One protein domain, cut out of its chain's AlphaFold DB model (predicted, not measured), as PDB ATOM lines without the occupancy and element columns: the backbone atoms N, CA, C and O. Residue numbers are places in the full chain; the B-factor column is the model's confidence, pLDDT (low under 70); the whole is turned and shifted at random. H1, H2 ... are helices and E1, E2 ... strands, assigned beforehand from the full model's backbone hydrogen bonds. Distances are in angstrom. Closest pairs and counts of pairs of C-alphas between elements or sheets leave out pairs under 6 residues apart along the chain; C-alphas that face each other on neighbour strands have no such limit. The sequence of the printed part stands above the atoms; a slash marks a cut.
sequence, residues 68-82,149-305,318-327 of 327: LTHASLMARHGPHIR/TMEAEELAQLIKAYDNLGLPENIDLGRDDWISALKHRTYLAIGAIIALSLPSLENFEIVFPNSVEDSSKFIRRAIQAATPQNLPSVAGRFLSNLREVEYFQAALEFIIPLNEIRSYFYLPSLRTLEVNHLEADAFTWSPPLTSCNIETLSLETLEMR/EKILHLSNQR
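What this domain is: This is residues 68 to 82, 149 to 305 and 318 to 327 of the 327 residues of an uncharacterized protein of Pseudogymnoascus sp. VKM F-3808 (UniProt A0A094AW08). The chain winds in a short solenoid of stacked turns: one wall is a gently curving sheet of five side-by-side parallel strands, E1 to E5, and the opposite wall is a curving row of the helices H4, H5 and H6, followed by the unnamed stretch 279 to 295. At the end by E1 the helical hairpin H2 and H3 packs on H4, and the small helix H1 lies near E1; at the other end the separate piece 318 to 327 runs along beside E5. The printed part has 182 residues, with six named helices and five named strands in the order E1 H1 H2 H3 H4 E2 H5 E3 H6 E4 E5. The class is mixed, helices and strands, with 85 residues, under half, in named elements. The whole is compact, with a radius of gyration of the C-alphas of 16.3 A and spans of 49 by 39 by 30 A.

Where its parts are: E1 is residues 70 to 74, 12.6 A long, and its C-alpha 70 is at (140.433, -5.788, 59.914). E2 is residues 203 to 208, 16.5 A; E3, residues 244 to 249, 16.5 A; E4, residues 272 to 278, 16.1 A; and E5, residues 296 to 301, 16.4 A, with C-alpha 301 at (128.375, -28.925, 61.459). H4 is residues 187 to 197, 15.1 A; H5, residues 216 to 226, 15.7 A; and H6, residues 261 to 266, 10.1 A. H2, the longest helix, is residues 152 to 165, 20.1 A, beginning with C-alpha 152 at (139.322, 2.200, 86.401). H3 is residues 175 to 183, 12.5 A, and H1 is residues 79 to 82, 5.8 A.

How they stand to each other: The sheet runs E1 E2 E3 E4 E5, with E1 and E5 as edge strands. E1 and E2 are parallel at 5 degrees, with N 73 and O 205 2.9 A apart. E2 and E3 are parallel at 7 degrees, with N 206 and O 246 at 2.8 A. E3 and E4 are parallel at 13 degrees, with N 247 and O 274 at 2.8 A, and E4 and E5 at 3 degrees, with N 275 and O 298 at 2.9 A; these N and O pairs are within hydrogen-bond range. E2, H5, E3 and E3, H6, E4 are strand-helix-strand units, two parallel neighbour strands with a helix between, and each crossover is right-handed. H4 on one face of the sheet makes two layers: it lies over E1 and E2 at a height over the sheet of 9.9 A, along the strands, at 2 degrees to E1 on the local plane. The closest C-alphas of E1 and H4, those of Leu 73 and Gly 191, are 6.4 A apart. H5 is not on the sheet, and H6 only grazes it with residues 261 to 265. H4 is the hub, touching three helices. It touches H5 at Ala 192 and Ile 219, their closest C-alphas, 5.3 A apart, at a shallow tilt of 8 degrees, the same way. H5 touches H6 at a shallow tilt of 10 degrees, the same way; the closest C-alphas, of Gln 224 and Ser 263, are 5.9 A apart. H2 touches H4 at a steep tilt of 47 degrees, the same way, with the C-alphas of Tyr 162 and Ile 193 closest at 6.1 A. H3 touches H4 at a steep tilt of 60 degrees, opposite ways, with the C-alphas of Ala 181 and Ala 189 closest at 6.3 A. H2 and H3 form a helical hairpin: H2 touches H3 with residues 155 to 159 alone, at a shallow tilt of 33 degrees, only just short of steep, opposite ways, and the closest C-alphas, of Leu 155 and Lys 183, are 6.7 A apart. H1 only grazes the sheet, with residues 80 to 81, and is apart from H2. Every O i to N i+4 pair is within hydrogen-bond range in H2, H3, H4 and H5; H6 has 0 of 2, beside 2 of 3 O i to N i+3 pairs, and H1 is too short for an i+4 pair.

The domain as a whole: The C-alphas farthest apart, those of Ala 152 and Arg 327, the chain's last residue, are 51.2 A apart. Residues 83 to 148 are not printed, and C-alphas 82 and 149 are 14.2 A apart across that cut, which lies in the link from H1 to H2. Residues 306 to 317 are not printed either, with 13.6 A between C-alphas 305 and 318. The links H5 to E3, E3 to H6 and E4 to E5 are long. The mean pLDDT of the printed part is 70.6; 64 residues are under 70, among them 68 to 82, 208 to 216, 228 to 237 and 318 to 327.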
ATOM      1  N   LEU A  68     141.909   1.036  60.119       39.62
ATOM      2  CA  LEU A  68     141.593  -0.301  60.631       39.62
ATOM      3  C   LEU A  68     140.427  -0.909  59.829       39.62
ATOM      4  O   LEU A  68     139.253  -0.618  60.077       39.62
ATOM      5  N   THR A  69     140.768  -1.738  58.841       39.66
ATOM      6  CA  THR A  69     139.831  -2.500  57.996       39.66
ATOM      7  C   THR A  69     139.599  -3.926  58.499       39.66
ATOM      8  O   THR A  69     138.617  -4.559  58.111       39.66
ATOM      9  N   HIS A  70     140.458  -4.425  59.389       39.47
ATOM     10  CA  HIS A  70     140.433  -5.788  59.914       39.47
ATOM     11  C   HIS A  70     140.535  -5.780  61.442       39.47
ATOM     12  O   HIS A  70     141.413  -5.119  61.999       39.47
ATOM     13  N   ALA A  71     139.660  -6.534  62.110       49.00
ATOM     14  CA  ALA A  71     139.752  -6.816  63.537       49.00
ATOM     15  C   ALA A  71     139.654  -8.328  63.779       49.00
ATOM     16  O   ALA A  71     138.662  -8.959  63.408       49.00
ATOM     17  N   SER A  72     140.673  -8.883  64.437       43.56
ATOM     18  CA  SER A  72     140.718 -10.278  64.879       43.56
ATOM     19  C   SER A  72     140.586 -10.339  66.395       43.56
ATOM     20  O   SER A  72     141.372  -9.726  67.125       43.56
ATOM     21  N   LEU A  73     139.570 -11.052  66.888       50.00
ATOM     22  CA  LEU A  73     139.289 -11.147  68.314       50.00
ATOM     23  C   LEU A  73     139.834 -12.442  68.930       50.00
ATOM     24  O   LEU A  73     139.107 -13.393  69.221       50.00
ATOM     25  N   MET A  74     141.143 -12.442  69.174       36.88
ATOM     26  CA  MET A  74     141.870 -13.555  69.786       36.88
ATOM     27  C   MET A  74     141.798 -13.513  71.317       36.88
ATOM     28  O   MET A  74     142.660 -12.941  71.988       36.88
ATOM     29  N   ALA A  75     140.826 -14.212  71.904       34.28
ATOM     30  CA  ALA A  75     140.623 -14.295  73.358       34.28
ATOM     31  C   ALA A  75     141.724 -15.058  74.149       34.28
ATOM     32  O   ALA A  75     141.505 -15.441  75.299       34.28
ATOM     33  N   ARG A  76     142.901 -15.315  73.554       31.28
ATOM     34  CA  ARG A  76     144.026 -16.036  74.185       31.28
ATOM     35  C   ARG A  76     145.225 -15.165  74.572       31.28
ATOM     36  O   ARG A  76     146.035 -15.631  75.369       31.28
ATOM     37  N   HIS A  77     145.345 -13.924  74.084       31.09
ATOM     38  CA  HIS A  77     146.477 -13.050  74.429       31.09
ATOM     39  C   HIS A  77     146.064 -11.578  74.606       31.09
ATOM     40  O   HIS A  77     145.750 -10.879  73.647       31.09
ATOM     41  N   GLY A  78     146.159 -11.086  75.847       32.62
ATOM     42  CA  GLY A  78     145.827  -9.708  76.233       32.62
ATOM     43  C   GLY A  78     146.605  -8.530  75.599       32.62
ATOM     44  O   GLY A  78     146.079  -7.421  75.690       32.62
ATOM     45  N   PRO A  79     147.786  -8.664  74.944       32.25
ATOM     46  CA  PRO A  79     148.480  -7.503  74.370       32.25
ATOM     47  C   PRO A  79     147.711  -6.771  73.260       32.25
ATOM     48  O   PRO A  79     147.823  -5.554  73.151       32.25
ATOM     49  N   HIS A  80     146.911  -7.477  72.452       32.72
ATOM     50  CA  HIS A  80     146.251  -6.876  71.282       32.72
ATOM     51  C   HIS A  80     145.084  -5.939  71.630       32.72
ATOM     52  O   HIS A  80     144.757  -5.054  70.844       32.72
ATOM     53  N   ILE A  81     144.475  -6.091  72.808       36.78
ATOM     54  CA  ILE A  81     143.330  -5.266  73.223       36.78
ATOM     55  C   ILE A  81     143.784  -3.897  73.750       36.78
ATOM     56  O   ILE A  81     143.074  -2.913  73.561       36.78
ATOM     57  N   ARG A  82     144.994  -3.805  74.321       34.09
ATOM     58  CA  ARG A  82     145.552  -2.538  74.823       34.09
ATOM     59  C   ARG A  82     145.892  -1.551  73.694       34.09
ATOM     60  O   ARG A  82     145.671  -0.358  73.856       34.09
ATOM     61  N   THR A 149     140.419  -7.670  87.126       62.78
ATOM     62  CA  THR A 149     139.604  -6.467  87.099       62.78
ATOM     63  C   THR A 149     140.253  -5.427  86.206       62.78
ATOM     64  O   THR A 149     141.474  -5.252  86.169       62.78
ATOM     65  N   MET A 150     139.411  -4.758  85.428       76.44
ATOM     66  CA  MET A 150     139.841  -3.702  84.526       76.44
ATOM     67  C   MET A 150     140.321  -2.468  85.301       76.44
ATOM     68  O   MET A 150     139.738  -2.109  86.326       76.44
ATOM     69  N   GLU A 151     141.365  -1.799  84.803       83.44
ATOM     70  CA  GLU A 151     141.820  -0.534  85.387       83.44
ATOM     71  C   GLU A 151     140.701   0.516  85.273       83.44
ATOM     72  O   GLU A 151     139.987   0.573  84.271       83.44
ATOM     73  N   ALA A 152     140.508   1.340  86.307       82.94
ATOM     74  CA  ALA A 152     139.322   2.200  86.401       82.94
ATOM     75  C   ALA A 152     139.194   3.209  85.240       82.94
ATOM     76  O   ALA A 152     138.079   3.551  84.846       82.94
ATOM     77  N   GLU A 153     140.320   3.660  84.681       80.81
ATOM     78  CA  GLU A 153     140.362   4.561  83.526       80.81
ATOM     79  C   GLU A 153     140.024   3.837  82.210       80.81
ATOM     80  O   GLU A 153     139.149   4.297  81.476       80.81
ATOM     81  N   GLU A 154     140.618   2.662  81.964       80.62
ATOM     82  CA  GLU A 154     140.301   1.763  80.837       80.62
ATOM     83  C   GLU A 154     138.798   1.412  80.826       80.62
ATOM     84  O   GLU A 154     138.110   1.534  79.807       80.62
ATOM     85  N   LEU A 155     138.255   1.072  81.999       85.12
ATOM     86  CA  LEU A 155     136.837   0.779  82.184       85.12
ATOM     87  C   LEU A 155     135.954   1.999  81.900       85.12
ATOM     88  O   LEU A 155     134.941   1.874  81.213       85.12
ATOM     89  N   ALA A 156     136.319   3.184  82.396       84.81
ATOM     90  CA  ALA A 156     135.558   4.406  82.146       84.81
ATOM     91  C   ALA A 156     135.525   4.774  80.651       84.81
ATOM     92  O   ALA A 156     134.476   5.187  80.149       84.81
ATOM     93  N   GLN A 157     136.631   4.574  79.925       85.31
ATOM     94  CA  GLN A 157     136.696   4.773  78.475       85.31
ATOM     95  C   GLN A 157     135.773   3.801  77.727       85.31
ATOM     96  O   GLN A 157     134.991   4.235  76.880       85.31
ATOM     97  N   LEU A 158     135.794   2.508  78.070       85.06
ATOM     98  CA  LEU A 158     134.946   1.495  77.429       85.06
ATOM     99  C   LEU A 158     133.454   1.663  77.763       85.06
ATOM    100  O   LEU A 158     132.612   1.452  76.891       85.06
ATOM    101  N   ILE A 159     133.114   2.125  78.971       87.25
ATOM    102  CA  ILE A 159     131.738   2.513  79.327       87.25
ATOM    103  C   ILE A 159     131.303   3.754  78.529       87.25
ATOM    104  O   ILE A 159     130.220   3.736  77.947       87.25
ATOM    105  N   LYS A 160     132.146   4.798  78.412       84.94
ATOM    106  CA  LYS A 160     131.853   5.972  77.559       84.94
ATOM    107  C   LYS A 160     131.661   5.552  76.097       84.94
ATOM    108  O   LYS A 160     130.752   6.051  75.437       84.94
ATOM    109  N   ALA A 161     132.489   4.637  75.589       83.81
ATOM    110  CA  ALA A 161     132.363   4.097  74.238       83.81
ATOM    111  C   ALA A 161     131.027   3.361  74.054       83.81
ATOM    112  O   ALA A 161     130.299   3.687  73.121       83.81
ATOM    113  N   TYR A 162     130.665   2.456  74.971       85.12
ATOM    114  CA  TYR A 162     129.370   1.765  74.981       85.12
ATOM    115  C   TYR A 162     128.183   2.744  74.998       85.12
ATOM    116  O   TYR A 162     127.297   2.648  74.148       85.12
ATOM    117  N   ASP A 163     128.180   3.721  75.910       84.25
ATOM    118  CA  ASP A 163     127.097   4.705  76.029       84.25
ATOM    119  C   ASP A 163     126.975   5.560  74.749       84.25
ATOM    120  O   ASP A 163     125.870   5.834  74.275       84.25
ATOM    121  N   ASN A 164     128.106   5.898  74.116       82.31
ATOM    122  CA  ASN A 164     128.161   6.610  72.834       82.31
ATOM    123  C   ASN A 164     127.616   5.807  71.639       82.31
ATOM    124  O   ASN A 164     127.262   6.413  70.623       82.31
ATOM    125  N   LEU A 165     127.519   4.476  71.726       78.19
ATOM    126  CA  LEU A 165     126.825   3.680  70.707       78.19
ATOM    127  C   LEU A 165     125.309   3.943  70.740       78.19
ATOM    128  O   LEU A 165     124.637   3.783  69.724       78.19
ATOM    129  N   GLY A 166     124.747   4.362  71.881       75.38
ATOM    130  CA  GLY A 166     123.303   4.567  72.020       75.38
ATOM    131  C   GLY A 166     122.509   3.290  71.730       75.38
ATOM    132  O   GLY A 166     121.475   3.336  71.057       75.38
ATOM    133  N   LEU A 167     123.030   2.137  72.172       75.06
ATOM    134  CA  LEU A 167     122.368   0.852  71.982       75.06
ATOM    135  C   LEU A 167     121.018   0.849  72.720       75.06
ATOM    136  O   LEU A 167     120.965   1.179  73.903       75.06
ATOM    137  N   PRO A 168     119.916   0.477  72.052       64.94
ATOM    138  CA  PRO A 168     118.588   0.567  72.644       64.94
ATOM    139  C   PRO A 168     118.351  -0.538  73.678       64.94
ATOM    140  O   PRO A 168     118.672  -1.706  73.448       64.94
ATOM    141  N   GLU A 169     117.721  -0.160  74.787       62.31
ATOM    142  CA  GLU A 169     117.590  -0.948  76.026       62.31
ATOM    143  C   GLU A 169     116.616  -2.145  75.934       62.31
ATOM    144  O   GLU A 169     116.561  -2.973  76.834       62.31
ATOM    145  N   ASN A 170     115.852  -2.273  74.844       54.97
ATOM    146  CA  ASN A 170     114.747  -3.240  74.700       54.97
ATOM    147  C   ASN A 170     115.160  -4.651  74.216       54.97
ATOM    148  O   ASN A 170     114.407  -5.280  73.472       54.97
ATOM    149  N   ILE A 171     116.356  -5.141  74.546       56.66
ATOM    150  CA  ILE A 171     116.861  -6.452  74.084       56.66
ATOM    151  C   ILE A 171     117.586  -7.159  75.237       56.66
ATOM    152  O   ILE A 171     118.084  -6.479  76.122       56.66
ATOM    153  N   ASP A 172     117.641  -8.496  75.181       61.78
ATOM    154  CA  ASP A 172     118.129  -9.523  76.132       61.78
ATOM    155  C   ASP A 172     119.395  -9.246  76.993       61.78
ATOM    156  O   ASP A 172     119.748 -10.086  77.815       61.78
ATOM    157  N   LEU A 173     120.088  -8.118  76.814       71.62
ATOM    158  CA  LEU A 173     121.208  -7.640  77.630       71.62
ATOM    159  C   LEU A 173     120.980  -6.176  78.015       71.62
ATOM    160  O   LEU A 173     120.951  -5.301  77.141       71.62
ATOM    161  N   GLY A 174     120.879  -5.914  79.315       76.44
ATOM    162  CA  GLY A 174     120.831  -4.571  79.876       76.44
ATOM    163  C   GLY A 174     122.208  -3.905  79.904       76.44
ATOM    164  O   GLY A 174     123.249  -4.550  79.779       76.44
ATOM    165  N   ARG A 175     122.227  -2.585  80.117       84.69
ATOM    166  CA  ARG A 175     123.470  -1.806  80.281       84.69
ATOM    167  C   ARG A 175     124.359  -2.352  81.404       84.69
ATOM    168  O   ARG A 175     125.579  -2.365  81.264       84.69
ATOM    169  N   ASP A 176     123.757  -2.838  82.485       86.50
ATOM    170  CA  ASP A 176     124.494  -3.367  83.632       86.50
ATOM    171  C   ASP A 176     125.205  -4.696  83.318       86.50
ATOM    172  O   ASP A 176     126.311  -4.912  83.813       86.50
ATOM    173  N   ASP A 177     124.657  -5.530  82.423       85.25
ATOM    174  CA  ASP A 177     125.311  -6.762  81.953       85.25
ATOM    175  C   ASP A 177     126.594  -6.448  81.171       85.25
ATOM    176  O   ASP A 177     127.628  -7.091  81.364       85.25
ATOM    177  N   TRP A 178     126.552  -5.416  80.320       85.19
ATOM    178  CA  TRP A 178     127.727  -4.919  79.599       85.19
ATOM    179  C   TRP A 178     128.780  -4.348  80.550       85.19
ATOM    180  O   TRP A 178     129.958  -4.674  80.427       85.19
ATOM    181  N   ILE A 179     128.372  -3.534  81.526       87.94
ATOM    182  CA  ILE A 179     129.288  -2.948  82.515       87.94
ATOM    183  C   ILE A 179     129.919  -4.031  83.396       87.94
ATOM    184  O   ILE A 179     131.110  -3.951  83.696       87.94
ATOM    185  N   SER A 180     129.151  -5.047  83.792       87.38
ATOM    186  CA  SER A 180     129.660  -6.222  84.502       87.38
ATOM    187  C   SER A 180     130.708  -6.956  83.659       87.38
ATOM    188  O   SER A 180     131.855  -7.111  84.082       87.38
ATOM    189  N   ALA A 181     130.376  -7.300  82.413       83.12
ATOM    190  CA  ALA A 181     131.293  -7.991  81.514       83.12
ATOM    191  C   ALA A 181     132.593  -7.205  81.256       83.12
ATOM    192  O   ALA A 181     133.671  -7.803  81.229       83.12
ATOM    193  N   LEU A 182     132.518  -5.875  81.132       84.56
ATOM    194  CA  LEU A 182     133.688  -4.998  81.011       84.56
ATOM    195  C   LEU A 182     134.551  -4.986  82.282       84.56
ATOM    196  O   LEU A 182     135.767  -5.144  82.182       84.56
ATOM    197  N   LYS A 183     133.945  -4.870  83.475       84.94
ATOM    198  CA  LYS A 183     134.661  -4.951  84.767       84.94
ATOM    199  C   LYS A 183     135.466  -6.244  84.894       84.94
ATOM    200  O   LYS A 183     136.609  -6.198  85.341       84.94
ATOM    201  N   HIS A 184     134.886  -7.360  84.454       81.50
ATOM    202  CA  HIS A 184     135.502  -8.691  84.450       81.50
ATOM    203  C   HIS A 184     136.356  -8.981  83.197       81.50
ATOM    204  O   HIS A 184     136.638 -10.141  82.907       81.50
ATOM    205  N   ARG A 185     136.755  -7.951  82.429       73.50
ATOM    206  CA  ARG A 185     137.607  -8.061  81.225       73.50
ATOM    207  C   ARG A 185     137.131  -9.110  80.204       73.50
ATOM    208  O   ARG A 185     137.930  -9.775  79.548       73.50
ATOM    209  N   THR A 186     135.817  -9.233  80.015       78.38
ATOM    210  CA  THR A 186     135.222 -10.165  79.045       78.38
ATOM    211  C   THR A 186     135.606  -9.758  77.624       78.38
ATOM    212  O   THR A 186     135.006  -8.852  77.041       78.38
ATOM    213  N   TYR A 187     136.598 -10.439  77.044       75.25
ATOM    214  CA  TYR A 187     137.193 -10.063  75.756       75.25
ATOM    215  C   TYR A 187     136.170  -9.920  74.620       75.25
ATOM    216  O   TYR A 187     136.288  -9.013  73.805       75.25
ATOM    217  N   LEU A 188     135.126 -10.754  74.602       75.50
ATOM    218  CA  LEU A 188     134.038 -10.707  73.616       75.50
ATOM    219  C   LEU A 188     133.085  -9.510  73.801       75.50
ATOM    220  O   LEU A 188     132.551  -9.011  72.812       75.50
ATOM    221  N   ALA A 189     132.926  -8.988  75.022       79.44
ATOM    222  CA  ALA A 189     132.199  -7.739  75.265       79.44
ATOM    223  C   ALA A 189     133.024  -6.521  74.814       79.44
ATOM    224  O   ALA A 189     132.518  -5.661  74.093       79.44
ATOM    225  N   ILE A 190     134.317  -6.492  75.158       79.75
ATOM    226  CA  ILE A 190     135.259  -5.454  74.706       79.75
ATOM    227  C   ILE A 190     135.325  -5.444  73.168       79.75
ATOM    228  O   ILE A 190     135.147  -4.404  72.535       79.75
ATOM    229  N   GLY A 191     135.481  -6.622  72.558       77.94
ATOM    230  CA  GLY A 191     135.506  -6.819  71.111       77.94
ATOM    231  C   GLY A 191     134.236  -6.377  70.394       77.94
ATOM    232  O   GLY A 191     134.315  -5.742  69.345       77.94
ATOM    233  N   ALA A 192     133.066  -6.648  70.972       80.75
ATOM    234  CA  ALA A 192     131.800  -6.171  70.429       80.75
ATOM    235  C   ALA A 192     131.704  -4.632  70.449       80.75
ATOM    236  O   ALA A 192     131.255  -4.040  69.469       80.75
ATOM    237  N   ILE A 193     132.172  -3.971  71.516       81.75
ATOM    238  CA  ILE A 193     132.218  -2.498  71.593       81.75
ATOM    239  C   ILE A 193     133.201  -1.918  70.570       81.75
ATOM    240  O   ILE A 193     132.849  -0.951  69.891       81.75
ATOM    241  N   ILE A 194     134.381  -2.525  70.396       79.38
ATOM    242  CA  ILE A 194     135.351  -2.146  69.353       79.38
ATOM    243  C   ILE A 194     134.705  -2.257  67.966       79.38
ATOM    244  O   ILE A 194     134.655  -1.272  67.229       79.38
ATOM    245  N   ALA A 195     134.134  -3.416  67.630       78.06
ATOM    246  CA  ALA A 195     133.545  -3.670  66.316       78.06
ATOM    247  C   ALA A 195     132.381  -2.718  65.985       78.06
ATOM    248  O   ALA A 195     132.269  -2.238  64.860       78.06
ATOM    249  N   LEU A 196     131.537  -2.390  66.970       78.88
ATOM    250  CA  LEU A 196     130.472  -1.392  66.814       78.88
ATOM    251  C   LEU A 196     131.001   0.046  66.706       78.88
ATOM    252  O   LEU A 196     130.365   0.890  66.077       78.88
ATOM    253  N   SER A 197     132.150   0.342  67.314       78.19
ATOM    254  CA  SER A 197     132.743   1.684  67.301       78.19
ATOM    255  C   SER A 197     133.425   2.027  65.975       78.19
ATOM    256  O   SER A 197     133.482   3.215  65.638       78.19
ATOM    257  N   LEU A 198     133.886   1.015  65.227       79.06
ATOM    258  CA  LEU A 198     134.636   1.124  63.971       79.06
ATOM    259  C   LEU A 198     133.715   1.127  62.726       79.06
ATOM    260  O   LEU A 198     133.285   0.067  62.267       79.06
ATOM    261  N   PRO A 199     133.430   2.290  62.101       71.31
ATOM    262  CA  PRO A 199     132.568   2.353  60.916       71.31
ATOM    263  C   PRO A 199     133.241   1.803  59.645       71.31
ATOM    264  O   PRO A 199     132.548   1.468  58.687       71.31
ATOM    265  N   SER A 200     134.575   1.723  59.617       77.62
ATOM    266  CA  SER A 200     135.384   1.228  58.493       77.62
ATOM    267  C   SER A 200     135.688  -0.272  58.549       77.62
ATOM    268  O   SER A 200     136.441  -0.754  57.707       77.62
ATOM    269  N   LEU A 201     135.153  -1.001  59.535       81.50
ATOM    270  CA  LEU A 201     135.442  -2.422  59.701       81.50
ATOM    271  C   LEU A 201     134.889  -3.222  58.511       81.50
ATOM    272  O   LEU A 201     133.672  -3.276  58.316       81.50
ATOM    273  N   GLU A 202     135.781  -3.840  57.734       84.56
ATOM    274  CA  GLU A 202     135.422  -4.696  56.598       84.56
ATOM    275  C   GLU A 202     135.458  -6.180  56.981       84.56
ATOM    276  O   GLU A 202     134.576  -6.928  56.561       84.56
ATOM    277  N   ASN A 203     136.404  -6.594  57.830       82.56
ATOM    278  CA  ASN A 203     136.638  -8.001  58.166       82.56
ATOM    279  C   ASN A 203     136.615  -8.221  59.688       82.56
ATOM    280  O   ASN A 203     137.293  -7.498  60.422       82.56
ATOM    281  N   PHE A 204     135.868  -9.228  60.153       81.12
ATOM    282  CA  PHE A 204     135.674  -9.519  61.576       81.12
ATOM    283  C   PHE A 204     135.824 -11.018  61.878       81.12
ATOM    284  O   PHE A 204     134.937 -11.820  61.585       81.12
ATOM    285  N   GLU A 205     136.954 -11.381  62.481       81.00
ATOM    286  CA  GLU A 205     137.256 -12.747  62.925       81.00
ATOM    287  C   GLU A 205     136.958 -12.881  64.426       81.00
ATOM    288  O   GLU A 205     137.406 -12.067  65.241       81.00
ATOM    289  N   ILE A 206     136.203 -13.914  64.801       75.00
ATOM    290  CA  ILE A 206     135.736 -14.142  66.168       75.00
ATOM    291  C   ILE A 206     136.118 -15.554  66.608       75.00
ATOM    292  O   ILE A 206     135.506 -16.535  66.181       75.00
ATOM    293  N   VAL A 207     137.110 -15.652  67.497       72.25
ATOM    294  CA  VAL A 207     137.603 -16.936  68.007       72.25
ATOM    295  C   VAL A 207     137.107 -17.167  69.430       72.25
ATOM    296  O   VAL A 207     137.543 -16.512  70.380       72.25
ATOM    297  N   PHE A 208     136.206 -18.134  69.594       66.69
ATOM    298  CA  PHE A 208     135.674 -18.521  70.898       66.69
ATOM    299  C   PHE A 208     136.644 -19.494  71.579       66.69
ATOM    300  O   PHE A 208     136.955 -20.547  71.014       66.69
ATOM    301  N   PRO A 209     137.159 -19.163  72.779       61.94
ATOM    302  CA  PRO A 209     138.000 -20.072  73.534       61.94
ATOM    303  C   PRO A 209     137.136 -21.086  74.296       61.94
ATOM    304  O   PRO A 209     135.926 -20.929  74.454       61.94
ATOM    305  N   ASN A 210     137.796 -22.125  74.800       58.47
ATOM    306  CA  ASN A 210     137.209 -23.410  75.185       58.47
ATOM    307  C   ASN A 210     136.249 -23.417  76.403       58.47
ATOM    308  O   ASN A 210     136.007 -24.488  76.950       58.47
ATOM    309  N   SER A 211     135.762 -22.272  76.886       52.94
ATOM    310  CA  SER A 211     135.072 -22.174  78.183       52.94
ATOM    311  C   SER A 211     134.055 -21.029  78.298       52.94
ATOM    312  O   SER A 211     133.841 -20.532  79.402       52.94
ATOM    313  N   VAL A 212     133.478 -20.534  77.194       55.47
ATOM    314  CA  VAL A 212     132.645 -19.309  77.236       55.47
ATOM    315  C   VAL A 212     131.283 -19.477  76.571       55.47
ATOM    316  O   VAL A 212     130.965 -18.862  75.555       55.47
ATOM    317  N   GLU A 213     130.455 -20.284  77.228       52.56
ATOM    318  CA  GLU A 213     129.029 -20.479  76.931       52.56
ATOM    319  C   GLU A 213     128.234 -19.153  76.958       52.56
ATOM    320  O   GLU A 213     127.224 -19.010  76.277       52.56
ATOM    321  N   ASP A 214     128.730 -18.151  77.696       57.50
ATOM    322  CA  ASP A 214     127.982 -16.939  78.045       57.50
ATOM    323  C   ASP A 214     128.500 -15.645  77.372       57.50
ATOM    324  O   ASP A 214     128.165 -14.539  77.788       57.50
ATOM    325  N   SER A 215     129.346 -15.740  76.335       60.38
ATOM    326  CA  SER A 215     129.950 -14.557  75.677       60.38
ATOM    327  C   SER A 215     129.576 -14.322  74.210       60.38
ATOM    328  O   SER A 215     129.779 -13.208  73.718       60.38
ATOM    329  N   SER A 216     128.963 -15.287  73.513       66.69
ATOM    330  CA  SER A 216     128.386 -15.056  72.172       66.69
ATOM    331  C   SER A 216     127.317 -13.956  72.193       66.69
ATOM    332  O   SER A 216     127.163 -13.205  71.226       66.69
ATOM    333  N   LYS A 217     126.623 -13.798  73.331       77.44
ATOM    334  CA  LYS A 217     125.539 -12.832  73.547       77.44
ATOM    335  C   LYS A 217     125.921 -11.386  73.209       77.44
ATOM    336  O   LYS A 217     125.130 -10.700  72.563       77.44
ATOM    337  N   PHE A 218     127.136 -10.940  73.538       79.25
ATOM    338  CA  PHE A 218     127.608  -9.575  73.247       79.25
ATOM    339  C   PHE A 218     127.811  -9.330  71.747       79.25
ATOM    340  O   PHE A 218     127.337  -8.332  71.201       79.25
ATOM    341  N   ILE A 219     128.437 -10.287  71.057       77.56
ATOM    342  CA  ILE A 219     128.612 -10.276  69.601       77.56
ATOM    343  C   ILE A 219     127.249 -10.323  68.906       77.56
ATOM    344  O   ILE A 219     126.929  -9.458  68.093       77.56
ATOM    345  N   ARG A 220     126.389 -11.279  69.272       77.56
ATOM    346  CA  ARG A 220     125.031 -11.415  68.728       77.56
ATOM    347  C   ARG A 220     124.228 -10.119  68.884       77.56
ATOM    348  O   ARG A 220     123.570  -9.691  67.933       77.56
ATOM    349  N   ARG A 221     124.329  -9.461  70.045       77.50
ATOM    350  CA  ARG A 221     123.703  -8.162  70.338       77.50
ATOM    351  C   ARG A 221     124.239  -7.039  69.448       77.50
ATOM    352  O   ARG A 221     123.438  -6.215  68.997       77.50
ATOM    353  N   ALA A 222     125.543  -7.025  69.169       77.75
ATOM    354  CA  ALA A 222     126.179  -6.086  68.247       77.75
ATOM    355  C   ALA A 222     125.671  -6.257  66.807       77.75
ATOM    356  O   ALA A 222     125.210  -5.292  66.194       77.75
ATOM    357  N   ILE A 223     125.638  -7.489  66.293       79.88
ATOM    358  CA  ILE A 223     125.094  -7.759  64.954       79.88
ATOM    359  C   ILE A 223     123.615  -7.359  64.882       79.88
ATOM    360  O   ILE A 223     123.211  -6.672  63.945       79.88
ATOM    361  N   GLN A 224     122.806  -7.692  65.893       78.75
ATOM    362  CA  GLN A 224     121.406  -7.254  65.969       78.75
ATOM    363  C   GLN A 224     121.253  -5.723  65.921       78.75
ATOM    364  O   GLN A 224     120.314  -5.236  65.291       78.75
ATOM    365  N   ALA A 225     122.166  -4.961  66.535       73.88
ATOM    366  CA  ALA A 225     122.179  -3.498  66.459       73.88
ATOM    367  C   ALA A 225     122.505  -2.964  65.055       73.88
ATOM    368  O   ALA A 225     121.947  -1.947  64.649       73.88
ATOM    369  N   ALA A 226     123.341  -3.670  64.291       74.56
ATOM    370  CA  ALA A 226     123.588  -3.361  62.884       74.56
ATOM    371  C   ALA A 226     122.392  -3.718  61.970       74.56
ATOM    372  O   ALA A 226     122.155  -3.029  60.975       74.56
ATOM    373  N   THR A 227     121.607  -4.759  62.299       76.31
ATOM    374  CA  THR A 227     120.491  -5.221  61.448       76.31
ATOM    375  C   THR A 227     119.305  -4.239  61.379       76.31
ATOM    376  O   THR A 227     118.659  -3.977  62.400       76.31
ATOM    377  N   PRO A 228     118.898  -3.774  60.178       65.19
ATOM    378  CA  PRO A 228     117.831  -2.775  60.058       65.19
ATOM    379  C   PRO A 228     116.438  -3.211  60.515       65.19
ATOM    380  O   PRO A 228     115.615  -2.365  60.854       65.19
ATOM    381  N   GLN A 229     116.153  -4.518  60.507       65.56
ATOM    382  CA  GLN A 229     114.818  -5.038  60.825       65.56
ATOM    383  C   GLN A 229     114.485  -4.970  62.317       65.56
ATOM    384  O   GLN A 229     113.315  -4.847  62.668       65.56
ATOM    385  N   ASN A 230     115.501  -5.041  63.178       59.59
ATOM    386  CA  ASN A 230     115.305  -5.054  64.623       59.59
ATOM    387  C   ASN A 230     115.308  -3.637  65.206       59.59
ATOM    388  O   ASN A 230     114.510  -3.351  66.092       59.59
ATOM    389  N   LEU A 231     116.183  -2.744  64.716       62.97
ATOM    390  CA  LEU A 231     116.426  -1.429  65.328       62.97
ATOM    391  C   LEU A 231     116.536  -0.288  64.287       62.97
ATOM    392  O   LEU A 231     117.622   0.256  64.080       62.97
ATOM    393  N   PRO A 232     115.423   0.135  63.647       61.03
ATOM    394  CA  PRO A 232     115.435   1.080  62.520       61.03
ATOM    395  C   PRO A 232     116.086   2.450  62.783       61.03
ATOM    396  O   PRO A 232     116.520   3.107  61.843       61.03
ATOM    397  N   SER A 233     116.156   2.899  64.040       61.72
ATOM    398  CA  SER A 233     116.763   4.181  64.436       61.72
ATOM    399  C   SER A 233     118.298   4.171  64.457       61.72
ATOM    400  O   SER A 233     118.916   5.237  64.369       61.72
ATOM    401  N   VAL A 234     118.906   2.986  64.577       61.53
ATOM    402  CA  VAL A 234     120.366   2.774  64.683       61.53
ATOM    403  C   VAL A 234     120.906   1.883  63.546       61.53
ATOM    404  O   VAL A 234     122.111   1.828  63.308       61.53
ATOM    405  N   ALA A 235     119.996   1.258  62.796       56.28
ATOM    406  CA  ALA A 235     120.209   0.537  61.547       56.28
ATOM    407  C   ALA A 235     121.256   1.184  60.628       56.28
ATOM    408  O   ALA A 235     121.166   2.369  60.305       56.28
ATOM    409  N   GLY A 236     122.227   0.394  60.165       60.75
ATOM    410  CA  GLY A 236     123.236   0.849  59.203       60.75
ATOM    411  C   GLY A 236     124.262   1.862  59.735       60.75
ATOM    412  O   GLY A 236     125.127   2.277  58.969       60.75
ATOM    413  N   ARG A 237     124.217   2.244  61.022       69.31
ATOM    414  CA  ARG A 237     125.303   3.013  61.666       69.31
ATOM    415  C   ARG A 237     126.508   2.145  62.019       69.31
ATOM    416  O   ARG A 237     127.625   2.648  62.062       69.31
ATOM    417  N   PHE A 238     126.270   0.862  62.277       77.25
ATOM    418  CA  PHE A 238     127.281  -0.112  62.681       77.25
ATOM    419  C   PHE A 238     127.479  -1.159  61.598       77.25
ATOM    420  O   PHE A 238     126.503  -1.559  60.958       77.25
ATOM    421  N   LEU A 239     128.720  -1.630  61.441       77.44
ATOM    422  CA  LEU A 239     129.076  -2.765  60.577       77.44
ATOM    423  C   LEU A 239     128.561  -2.620  59.129       77.44
ATOM    424  O   LEU A 239     128.345  -3.601  58.422       77.44
ATOM    425  N   SER A 240     128.352  -1.383  58.673       79.25
ATOM    426  CA  SER A 240     127.789  -1.074  57.355       79.25
ATOM    427  C   SER A 240     128.763  -1.354  56.216       79.25
ATOM    428  O   SER A 240     128.321  -1.556  55.088       79.25
ATOM    429  N   ASN A 241     130.059  -1.434  56.517       82.56
ATOM    430  CA  ASN A 241     131.112  -1.857  55.597       82.56
ATOM    431  C   ASN A 241     131.554  -3.315  55.803       82.56
ATOM    432  O   ASN A 241     132.404  -3.773  55.048       82.56
ATOM    433  N   LEU A 242     130.966  -4.055  56.755       86.25
ATOM    434  CA  LEU A 242     131.378  -5.424  57.068       86.25
ATOM    435  C   LEU A 242     131.070  -6.368  55.897       86.25
ATOM    436  O   LEU A 242     129.913  -6.513  55.496       86.25
ATOM    437  N   ARG A 243     132.116  -6.999  55.361       88.56
ATOM    438  CA  ARG A 243     132.113  -7.913  54.211       88.56
ATOM    439  C   ARG A 243     132.388  -9.349  54.615       88.56
ATOM    440  O   ARG A 243     131.761 -10.237  54.048       88.56
ATOM    441  N   GLU A 244     133.289  -9.572  55.563       88.81
ATOM    442  CA  GLU A 244     133.779 -10.909  55.905       88.81
ATOM    443  C   GLU A 244     133.607 -11.160  57.404       88.81
ATOM    444  O   GLU A 244     134.018 -10.345  58.233       88.81
ATOM    445  N   VAL A 245     132.953 -12.273  57.745       86.06
ATOM    446  CA  VAL A 245     132.808 -12.759  59.120       86.06
ATOM    447  C   VAL A 245     133.264 -14.204  59.188       86.06
ATOM    448  O   VAL A 245     132.707 -15.066  58.506       86.06
ATOM    449  N   GLU A 246     134.217 -14.457  60.076       85.56
ATOM    450  CA  GLU A 246     134.698 -15.791  60.421       85.56
ATOM    451  C   GLU A 246     134.378 -16.054  61.894       85.56
ATOM    452  O   GLU A 246     134.790 -15.306  62.780       85.56
ATOM    453  N   TYR A 247     133.598 -17.099  62.160       79.12
ATOM    454  CA  TYR A 247     133.149 -17.470  63.497       79.12
ATOM    455  C   TYR A 247     133.709 -18.852  63.833       79.12
ATOM    456  O   TYR A 247     133.191 -19.878  63.383       79.12
ATOM    457  N   PHE A 248     134.787 -18.868  64.619       77.69
ATOM    458  CA  PHE A 248     135.553 -20.072  64.912       77.69
ATOM    459  C   PHE A 248     135.461 -20.436  66.396       77.69
ATOM    460  O   PHE A 248     136.050 -19.797  67.268       77.69
ATOM    461  N   GLN A 249     134.728 -21.498  66.704       72.50
ATOM    462  CA  GLN A 249     134.746 -22.146  68.005       72.50
ATOM    463  C   GLN A 249     135.946 -23.103  68.077       72.50
ATOM    464  O   GLN A 249     136.117 -23.963  67.215       72.50
ATOM    465  N   ALA A 250     136.802 -22.942  69.090       69.19
ATOM    466  CA  ALA A 250     138.007 -23.758  69.260       69.19
ATOM    467  C   ALA A 250     137.760 -25.068  70.034       69.19
ATOM    468  O   ALA A 250     138.588 -25.981  69.979       69.19
ATOM    469  N   ALA A 251     136.651 -25.171  70.774       67.88
ATOM    470  CA  ALA A 251     136.285 -26.370  71.523       67.88
ATOM    471  C   ALA A 251     135.144 -27.145  70.854       67.88
ATOM    472  O   ALA A 251     134.007 -26.686  70.810       67.88
ATOM    473  N   LEU A 252     135.454 -28.375  70.430       65.19
ATOM    474  CA  LEU A 252     134.544 -29.301  69.737       65.19
ATOM    475  C   LEU A 252     133.260 -29.644  70.515       65.19
ATOM    476  O   LEU A 252     132.323 -30.177  69.933       65.19
ATOM    477  N   GLU A 253     133.237 -29.409  71.826       65.25
ATOM    478  CA  GLU A 253     132.098 -29.702  72.705       65.25
ATOM    479  C   GLU A 253     131.016 -28.613  72.649       65.25
ATOM    480  O   GLU A 253     129.852 -28.892  72.933       65.25
ATOM    481  N   PHE A 254     131.375 -27.394  72.230       68.94
ATOM    482  CA  PHE A 254     130.447 -26.275  72.117       68.94
ATOM    483  C   PHE A 254     129.913 -26.177  70.690       68.94
ATOM    484  O   PHE A 254     130.645 -25.896  69.743       68.94
ATOM    485  N   ILE A 255     128.610 -26.394  70.551       74.00
ATOM    486  CA  ILE A 255     127.885 -26.240  69.291       74.00
ATOM    487  C   ILE A 255     127.309 -24.825  69.237       74.00
ATOM    488  O   ILE A 255     126.667 -24.393  70.190       74.00
ATOM    489  N   ILE A 256     127.501 -24.116  68.124       76.25
ATOM    490  CA  ILE A 256     126.903 -22.793  67.911       76.25
ATOM    491  C   ILE A 256     125.417 -22.970  67.582       76.25
ATOM    492  O   ILE A 256     125.102 -23.580  66.550       76.25
ATOM    493  N   PRO A 257     124.493 -22.413  68.386       75.69
ATOM    494  CA  PRO A 257     123.073 -22.485  68.093       75.69
ATOM    495  C   PRO A 257     122.731 -21.715  66.814       75.69
ATOM    496  O   PRO A 257     123.138 -20.570  66.593       75.69
ATOM    497  N   LEU A 258     121.927 -22.332  65.954       74.62
ATOM    498  CA  LEU A 258     121.669 -21.836  64.597       74.62
ATOM    499  C   LEU A 258     120.917 -20.487  64.555       74.62
ATOM    500  O   LEU A 258     120.930 -19.767  63.551       74.62
ATOM    501  N   ASN A 259     120.266 -20.115  65.658       74.56
ATOM    502  CA  ASN A 259     119.610 -18.822  65.833       74.56
ATOM    503  C   ASN A 259     120.596 -17.658  66.065       74.56
ATOM    504  O   ASN A 259     120.219 -16.514  65.798       74.56
ATOM    505  N   GLU A 260     121.834 -17.911  66.508       76.31
ATOM    506  CA  GLU A 260     122.839 -16.865  66.733       76.31
ATOM    507  C   GLU A 260     123.288 -16.242  65.411       76.31
ATOM    508  O   GLU A 260     123.327 -15.015  65.277       76.31
ATOM    509  N   ILE A 261     123.516 -17.077  64.391       80.50
ATOM    510  CA  ILE A 261     124.027 -16.620  63.093       80.50
ATOM    511  C   ILE A 261     122.961 -15.970  62.199       80.50
ATOM    512  O   ILE A 261     123.278 -15.357  61.180       80.50
ATOM    513  N   ARG A 262     121.675 -16.046  62.573       81.62
ATOM    514  CA  ARG A 262     120.563 -15.549  61.744       81.62
ATOM    515  C   ARG A 262     120.652 -14.047  61.442       81.62
ATOM    516  O   ARG A 262     120.203 -13.607  60.387       81.62
ATOM    517  N   SER A 263     121.234 -13.264  62.349       81.94
ATOM    518  CA  SER A 263     121.345 -11.807  62.200       81.94
ATOM    519  C   SER A 263     122.298 -11.395  61.066       81.94
ATOM    520  O   SER A 263     122.037 -10.398  60.395       81.94
ATOM    521  N   TYR A 264     123.351 -12.176  60.789       84.50
ATOM    522  CA  TYR A 264     124.343 -11.864  59.749       84.50
ATOM    523  C   TYR A 264     123.734 -11.787  58.342       84.50
ATOM    524  O   TYR A 264     124.094 -10.915  57.556       84.50
ATOM    525  N   PHE A 265     122.734 -12.622  58.043       85.25
ATOM    526  CA  PHE A 265     122.035 -12.630  56.749       85.25
ATOM    527  C   PHE A 265     121.256 -11.338  56.438       85.25
ATOM    528  O   PHE A 265     120.836 -11.139  55.298       85.25
ATOM    529  N   TYR A 266     121.052 -10.464  57.429       84.88
ATOM    530  CA  TYR A 266     120.420  -9.153  57.263       84.88
ATOM    531  C   TYR A 266     121.427  -7.992  57.160       84.88
ATOM    532  O   TYR A 266     121.002  -6.840  57.032       84.88
ATOM    533  N   LEU A 267     122.739  -8.255  57.230       85.06
ATOM    534  CA  LEU A 267     123.762  -7.227  57.040       85.06
ATOM    535  C   LEU A 267     123.887  -6.868  55.546       85.06
ATOM    536  O   LEU A 267     124.015  -7.762  54.709       85.06
ATOM    537  N   PRO A 268     123.856  -5.573  55.178       81.44
ATOM    538  CA  PRO A 268     123.740  -5.164  53.778       81.44
ATOM    539  C   PRO A 268     125.017  -5.382  52.956       81.44
ATOM    540  O   PRO A 268     124.916  -5.556  51.742       81.44
ATOM    541  N   SER A 269     126.192  -5.387  53.586       87.44
ATOM    542  CA  SER A 269     127.489  -5.457  52.893       87.44
ATOM    543  C   SER A 269     128.176  -6.821  52.980       87.44
ATOM    544  O   SER A 269     129.157  -7.034  52.268       87.44
ATOM    545  N   LEU A 270     127.639  -7.746  53.784       89.06
ATOM    546  CA  LEU A 270     128.262  -9.035  54.077       89.06
ATOM    547  C   LEU A 270     128.287  -9.941  52.838       89.06
ATOM    548  O   LEU A 270     127.243 -10.214  52.240       89.06
ATOM    549  N   ARG A 271     129.487 -10.410  52.484       89.62
ATOM    550  CA  ARG A 271     129.807 -11.264  51.330       89.62
ATOM    551  C   ARG A 271     130.269 -12.651  51.743       89.62
ATOM    552  O   ARG A 271     129.833 -13.620  51.128       89.62
ATOM    553  N   THR A 272     131.074 -12.746  52.793       88.44
ATOM    554  CA  THR A 272     131.627 -14.004  53.297       88.44
ATOM    555  C   THR A 272     131.130 -14.242  54.716       88.44
ATOM    556  O   THR A 272     131.249 -13.366  55.572       88.44
ATOM    557  N   LEU A 273     130.555 -15.419  54.953       88.19
ATOM    558  CA  LEU A 273     130.194 -15.904  56.282       88.19
ATOM    559  C   LEU A 273     130.703 -17.336  56.444       88.19
ATOM    560  O   LEU A 273     130.193 -18.253  55.791       88.19
ATOM    561  N   GLU A 274     131.674 -17.515  57.332       88.88
ATOM    562  CA  GLU A 274     132.225 -18.820  57.694       88.88
ATOM    563  C   GLU A 274     131.938 -19.126  59.165       88.88
ATOM    564  O   GLU A 274     132.135 -18.281  60.038       88.88
ATOM    565  N   VAL A 275     131.416 -20.323  59.441       84.56
ATOM    566  CA  VAL A 275     131.007 -20.762  60.781       84.56
ATOM    567  C   VAL A 275     131.334 -22.244  60.946       84.56
ATOM    568  O   VAL A 275     130.843 -23.070  60.170       84.56
ATOM    569  N   ASN A 276     132.117 -22.598  61.966       82.25
ATOM    570  CA  ASN A 276     132.371 -23.995  62.330       82.25
ATOM    571  C   ASN A 276     131.492 -24.462  63.507       82.25
ATOM    572  O   ASN A 276     130.842 -23.663  64.166       82.25
ATOM    573  N   HIS A 277     131.436 -25.770  63.762       78.44
ATOM    574  CA  HIS A 277     130.667 -26.383  64.862       78.44
ATOM    575  C   HIS A 277     129.198 -25.923  64.989       78.44
ATOM    576  O   HIS A 277     128.655 -25.811  66.086       78.44
ATOM    577  N   LEU A 278     128.526 -25.700  63.859       77.69
ATOM    578  CA  LEU A 278     127.127 -25.279  63.813       77.69
ATOM    579  C   LEU A 278     126.156 -26.409  64.198       77.69
ATOM    580  O   LEU A 278     126.369 -27.578  63.857       77.69
ATOM    581  N   GLU A 279     125.053 -26.049  64.856       76.00
ATOM    582  CA  GLU A 279     123.967 -26.965  65.213       76.00
ATOM    583  C   GLU A 279     123.292 -27.588  63.978       76.00
ATOM    584  O   GLU A 279     122.805 -26.896  63.080       76.00
ATOM    585  N   ALA A 280     123.247 -28.922  63.937       61.28
ATOM    586  CA  ALA A 280     122.805 -29.709  62.784       61.28
ATOM    587  C   ALA A 280     121.271 -29.879  62.702       61.28
ATOM    588  O   ALA A 280     120.773 -30.994  62.527       61.28
ATOM    589  N   ASP A 281     120.527 -28.778  62.821       62.91
ATOM    590  CA  ASP A 281     119.062 -28.784  62.897       62.91
ATOM    591  C   ASP A 281     118.366 -28.369  61.583       62.91
ATOM    592  O   ASP A 281     118.963 -27.814  60.656       62.91
ATOM    593  N   ALA A 282     117.072 -28.686  61.454       56.22
ATOM    594  CA  ALA A 282     116.321 -28.530  60.203       56.22
ATOM    595  C   ALA A 282     116.016 -27.052  59.866       56.22
ATOM    596  O   ALA A 282     114.946 -26.526  60.180       56.22
ATOM    597  N   PHE A 283     116.953 -26.381  59.192       63.56
ATOM    598  CA  PHE A 283     116.885 -24.936  58.975       63.56
ATOM    599  C   PHE A 283     115.825 -24.460  57.971       63.56
ATOM    600  O   PHE A 283     115.562 -25.087  56.942       63.56
ATOM    601  N   THR A 284     115.311 -23.251  58.213       67.06
ATOM    602  CA  THR A 284     114.607 -22.444  57.209       67.06
ATOM    603  C   THR A 284     115.272 -21.073  57.086       67.06
ATOM    604  O   THR A 284     115.302 -20.294  58.035       67.06
ATOM    605  N   TRP A 285     115.808 -20.772  55.898       70.50
ATOM    606  CA  TRP A 285     116.505 -19.513  55.625       70.50
ATOM    607  C   TRP A 285     115.541 -18.324  55.734       70.50
ATOM    608  O   TRP A 285     114.661 -18.133  54.891       70.50
ATOM    609  N   SER A 286     115.710 -17.529  56.789       73.25
ATOM    610  CA  SER A 286     115.001 -16.271  57.010       73.25
ATOM    611  C   SER A 286     116.022 -15.198  57.415       73.25
ATOM    612  O   SER A 286     116.474 -15.223  58.564       73.25
ATOM    613  N   PRO A 287     116.406 -14.303  56.484       74.81
ATOM    614  CA  PRO A 287     115.856 -14.145  55.139       74.81
ATOM    615  C   PRO A 287     116.311 -15.286  54.197       74.81
ATOM    616  O   PRO A 287     117.306 -15.956  54.478       74.81
ATOM    617  N   PRO A 288     115.598 -15.559  53.087       81.69
ATOM    618  CA  PRO A 288     116.050 -16.537  52.099       81.69
ATOM    619  C   PRO A 288     117.421 -16.158  51.525       81.69
ATOM    620  O   PRO A 288     117.616 -14.996  51.169       81.69
ATOM    621  N   LEU A 289     118.333 -17.122  51.341       79.06
ATOM    622  CA  LEU A 289     119.696 -16.866  50.827       79.06
ATOM    623  C   LEU A 289     119.738 -16.071  49.515       79.06
ATOM    624  O   LEU A 289     120.644 -15.276  49.299       79.06
ATOM    625  N   THR A 290     118.732 -16.237  48.655       78.88
ATOM    626  CA  THR A 290     118.592 -15.493  47.393       78.88
ATOM    627  C   THR A 290     118.397 -13.984  47.583       78.88
ATOM    628  O   THR A 290     118.702 -13.215  46.671       78.88
ATOM    629  N   SER A 291     117.899 -13.565  48.751       81.75
ATOM    630  CA  SER A 291     117.717 -12.163  49.155       81.75
ATOM    631  C   SER A 291     118.864 -11.601  50.001       81.75
ATOM    632  O   SER A 291     118.882 -10.402  50.266       81.75
ATOM    633  N   CYS A 292     119.831 -12.437  50.383       83.88
ATOM    634  CA  CYS A 292     121.065 -12.009  51.035       83.88
ATOM    635  C   CYS A 292     122.060 -11.443  50.004       83.88
ATOM    636  O   CYS A 292     121.902 -11.629  48.792       83.88
ATOM    637  N   ASN A 293     123.111 -10.784  50.497       84.62
ATOM    638  CA  ASN A 293     124.261 -10.346  49.693       84.62
ATOM    639  C   ASN A 293     125.493 -11.260  49.831       84.62
ATOM    640  O   ASN A 293     126.525 -10.981  49.232       84.62
ATOM    641  N   ILE A 294     125.347 -12.372  50.560       87.62
ATOM    642  CA  ILE A 294     126.389 -13.379  50.760       87.62
ATOM    643  C   ILE A 294     126.708 -14.083  49.432       87.62
ATOM    644  O   ILE A 294     125.819 -14.592  48.742       87.62
ATOM    645  N   GLU A 295     127.996 -14.107  49.114       89.12
ATOM    646  CA  GLU A 295     128.630 -14.720  47.946       89.12
ATOM    647  C   GLU A 295     129.333 -16.028  48.332       89.12
ATOM    648  O   GLU A 295     129.252 -16.998  47.578       89.12
ATOM    649  N   THR A 296     129.933 -16.072  49.528       86.56
ATOM    650  CA  THR A 296     130.591 -17.242  50.120       86.56
ATOM    651  C   THR A 296     129.934 -17.583  51.454       86.56
ATOM    652  O   THR A 296     129.942 -16.789  52.393       86.56
ATOM    653  N   LEU A 297     129.375 -18.788  51.547       87.19
ATOM    654  CA  LEU A 297     128.841 -19.354  52.781       87.19
ATOM    655  C   LEU A 297     129.564 -20.672  53.069       87.19
ATOM    656  O   LEU A 297     129.527 -21.580  52.233       87.19
ATOM    657  N   SER A 298     130.195 -20.773  54.237       86.06
ATOM    658  CA  SER A 298     130.843 -21.990  54.733       86.06
ATOM    659  C   SER A 298     130.268 -22.324  56.105       86.06
ATOM    660  O   SER A 298     130.397 -21.538  57.037       86.06
ATOM    661  N   LEU A 299     129.573 -23.456  56.220       84.25
ATOM    662  CA  LEU A 299     128.964 -23.914  57.470       84.25
ATOM    663  C   LEU A 299     129.415 -25.352  57.734       84.25
ATOM    664  O   LEU A 299     128.993 -26.271  57.028       84.25
ATOM    665  N   GLU A 300     130.265 -25.543  58.736       80.81
ATOM    666  CA  GLU A 300     130.707 -26.859  59.194       80.81
ATOM    667  C   GLU A 300     129.902 -27.266  60.435       80.81
ATOM    668  O   GLU A 300     129.900 -26.577  61.452       80.81
ATOM    669  N   THR A 301     129.192 -28.392  60.358       72.69
ATOM    670  CA  THR A 301     128.375 -28.925  61.459       72.69
ATOM    671  C   THR A 301     129.120 -30.012  62.223       72.69
ATOM    672  O   THR A 301     129.694 -30.911  61.604       72.69
ATOM    673  N   LEU A 302     129.028 -30.019  63.553       64.88
ATOM    674  CA  LEU A 302     129.582 -31.112  64.355       64.88
ATOM    675  C   LEU A 302     128.685 -32.365  64.257       64.88
ATOM    676  O   LEU A 302     127.573 -32.387  64.786       64.88
ATOM    677  N   GLU A 303     129.166 -33.446  63.632       54.56
ATOM    678  CA  GLU A 303     128.471 -34.743  63.690       54.56
ATOM    679  C   GLU A 303     128.600 -35.374  65.089       54.56
ATOM    680  O   GLU A 303     129.517 -36.152  65.367       54.56
ATOM    681  N   MET A 304     127.624 -35.101  65.960       44.09
ATOM    682  CA  MET A 304     127.398 -35.846  67.204       44.09
ATOM    683  C   MET A 304     127.156 -37.340  66.900       44.09
ATOM    684  O   MET A 304     126.026 -37.786  66.679       44.09
ATOM    685  N   ARG A 305     128.224 -38.152  66.895       39.44
ATOM    686  CA  ARG A 305     128.163 -39.620  66.749       39.44
ATOM    687  C   ARG A 305     127.485 -40.266  67.964       39.44
ATOM    688  O   ARG A 305     128.162 -40.825  68.824       39.44
ATOM    689  N   GLU A 318     130.089 -34.775  55.572       32.38
ATOM    690  CA  GLU A 318     131.025 -34.074  54.670       32.38
ATOM    691  C   GLU A 318     130.335 -33.222  53.585       32.38
ATOM    692  O   GLU A 318     130.439 -33.472  52.382       32.38
ATOM    693  N   LYS A 319     129.642 -32.159  54.008       36.16
ATOM    694  CA  LYS A 319     129.249 -31.060  53.116       36.16
ATOM    695  C   LYS A 319     129.726 -29.718  53.657       36.16
ATOM    696  O   LYS A 319     128.966 -29.018  54.316       36.16
ATOM    697  N   ILE A 320     130.933 -29.324  53.244       37.34
ATOM    698  CA  ILE A 320     131.237 -27.903  53.041       37.34
ATOM    699  C   ILE A 320     130.191 -27.403  52.044       37.34
ATOM    700  O   ILE A 320     130.207 -27.762  50.863       37.34
ATOM    701  N   LEU A 321     129.215 -26.648  52.540       43.28
ATOM    702  CA  LEU A 321     128.059 -26.218  51.763       43.28
ATOM    703  C   LEU A 321     128.403 -24.940  50.981       43.28
ATOM    704  O   LEU A 321     127.739 -23.922  51.133       43.28
ATOM    705  N   HIS A 322     129.443 -25.020  50.137       37.06
ATOM    706  CA  HIS A 322     129.895 -23.942  49.252       37.06
ATOM    707  C   HIS A 322     128.783 -23.554  48.264       37.06
ATOM    708  O   HIS A 322     128.679 -24.065  47.147       37.06
ATOM    709  N   LEU A 323     127.935 -22.625  48.694       45.47
ATOM    710  CA  LEU A 323     126.917 -21.984  47.877       45.47
ATOM    711  C   LEU A 323     127.482 -20.678  47.325       45.47
ATOM    712  O   LEU A 323     127.239 -19.610  47.876       45.47
ATOM    713  N   SER A 324     128.226 -20.779  46.222       33.25
ATOM    714  CA  SER A 324     128.589 -19.599  45.435       33.25
ATOM    715  C   SER A 324     127.344 -19.060  44.724       33.25
ATOM    716  O   SER A 324     126.778 -19.720  43.847       33.25
ATOM    717  N   ASN A 325     126.901 -17.865  45.116       34.19
ATOM    718  CA  ASN A 325     125.816 -17.152  44.443       34.19
ATOM    719  C   ASN A 325     126.327 -16.582  43.106       34.19
ATOM    720  O   ASN A 325     126.856 -15.474  43.060       34.19
ATOM    721  N   GLN A 326     126.136 -17.309  42.001       30.86
ATOM    722  CA  GLN A 326     126.300 -16.724  40.665       30.86
ATOM    723  C   GLN A 326     125.131 -15.763  40.380       30.86
ATOM    724  O   GLN A 326     123.998 -16.202  40.170       30.86
ATOM    725  N   ARG A 327     125.421 -14.458  40.394       36.56
ATOM    726  CA  ARG A 327     124.566 -13.369  39.892       36.56
ATOM    727  C   ARG A 327     125.209 -12.730  38.662       36.56
ATOM    728  O   ARG A 327     126.456 -12.668  38.636       36.56
TER     729      ARG A 327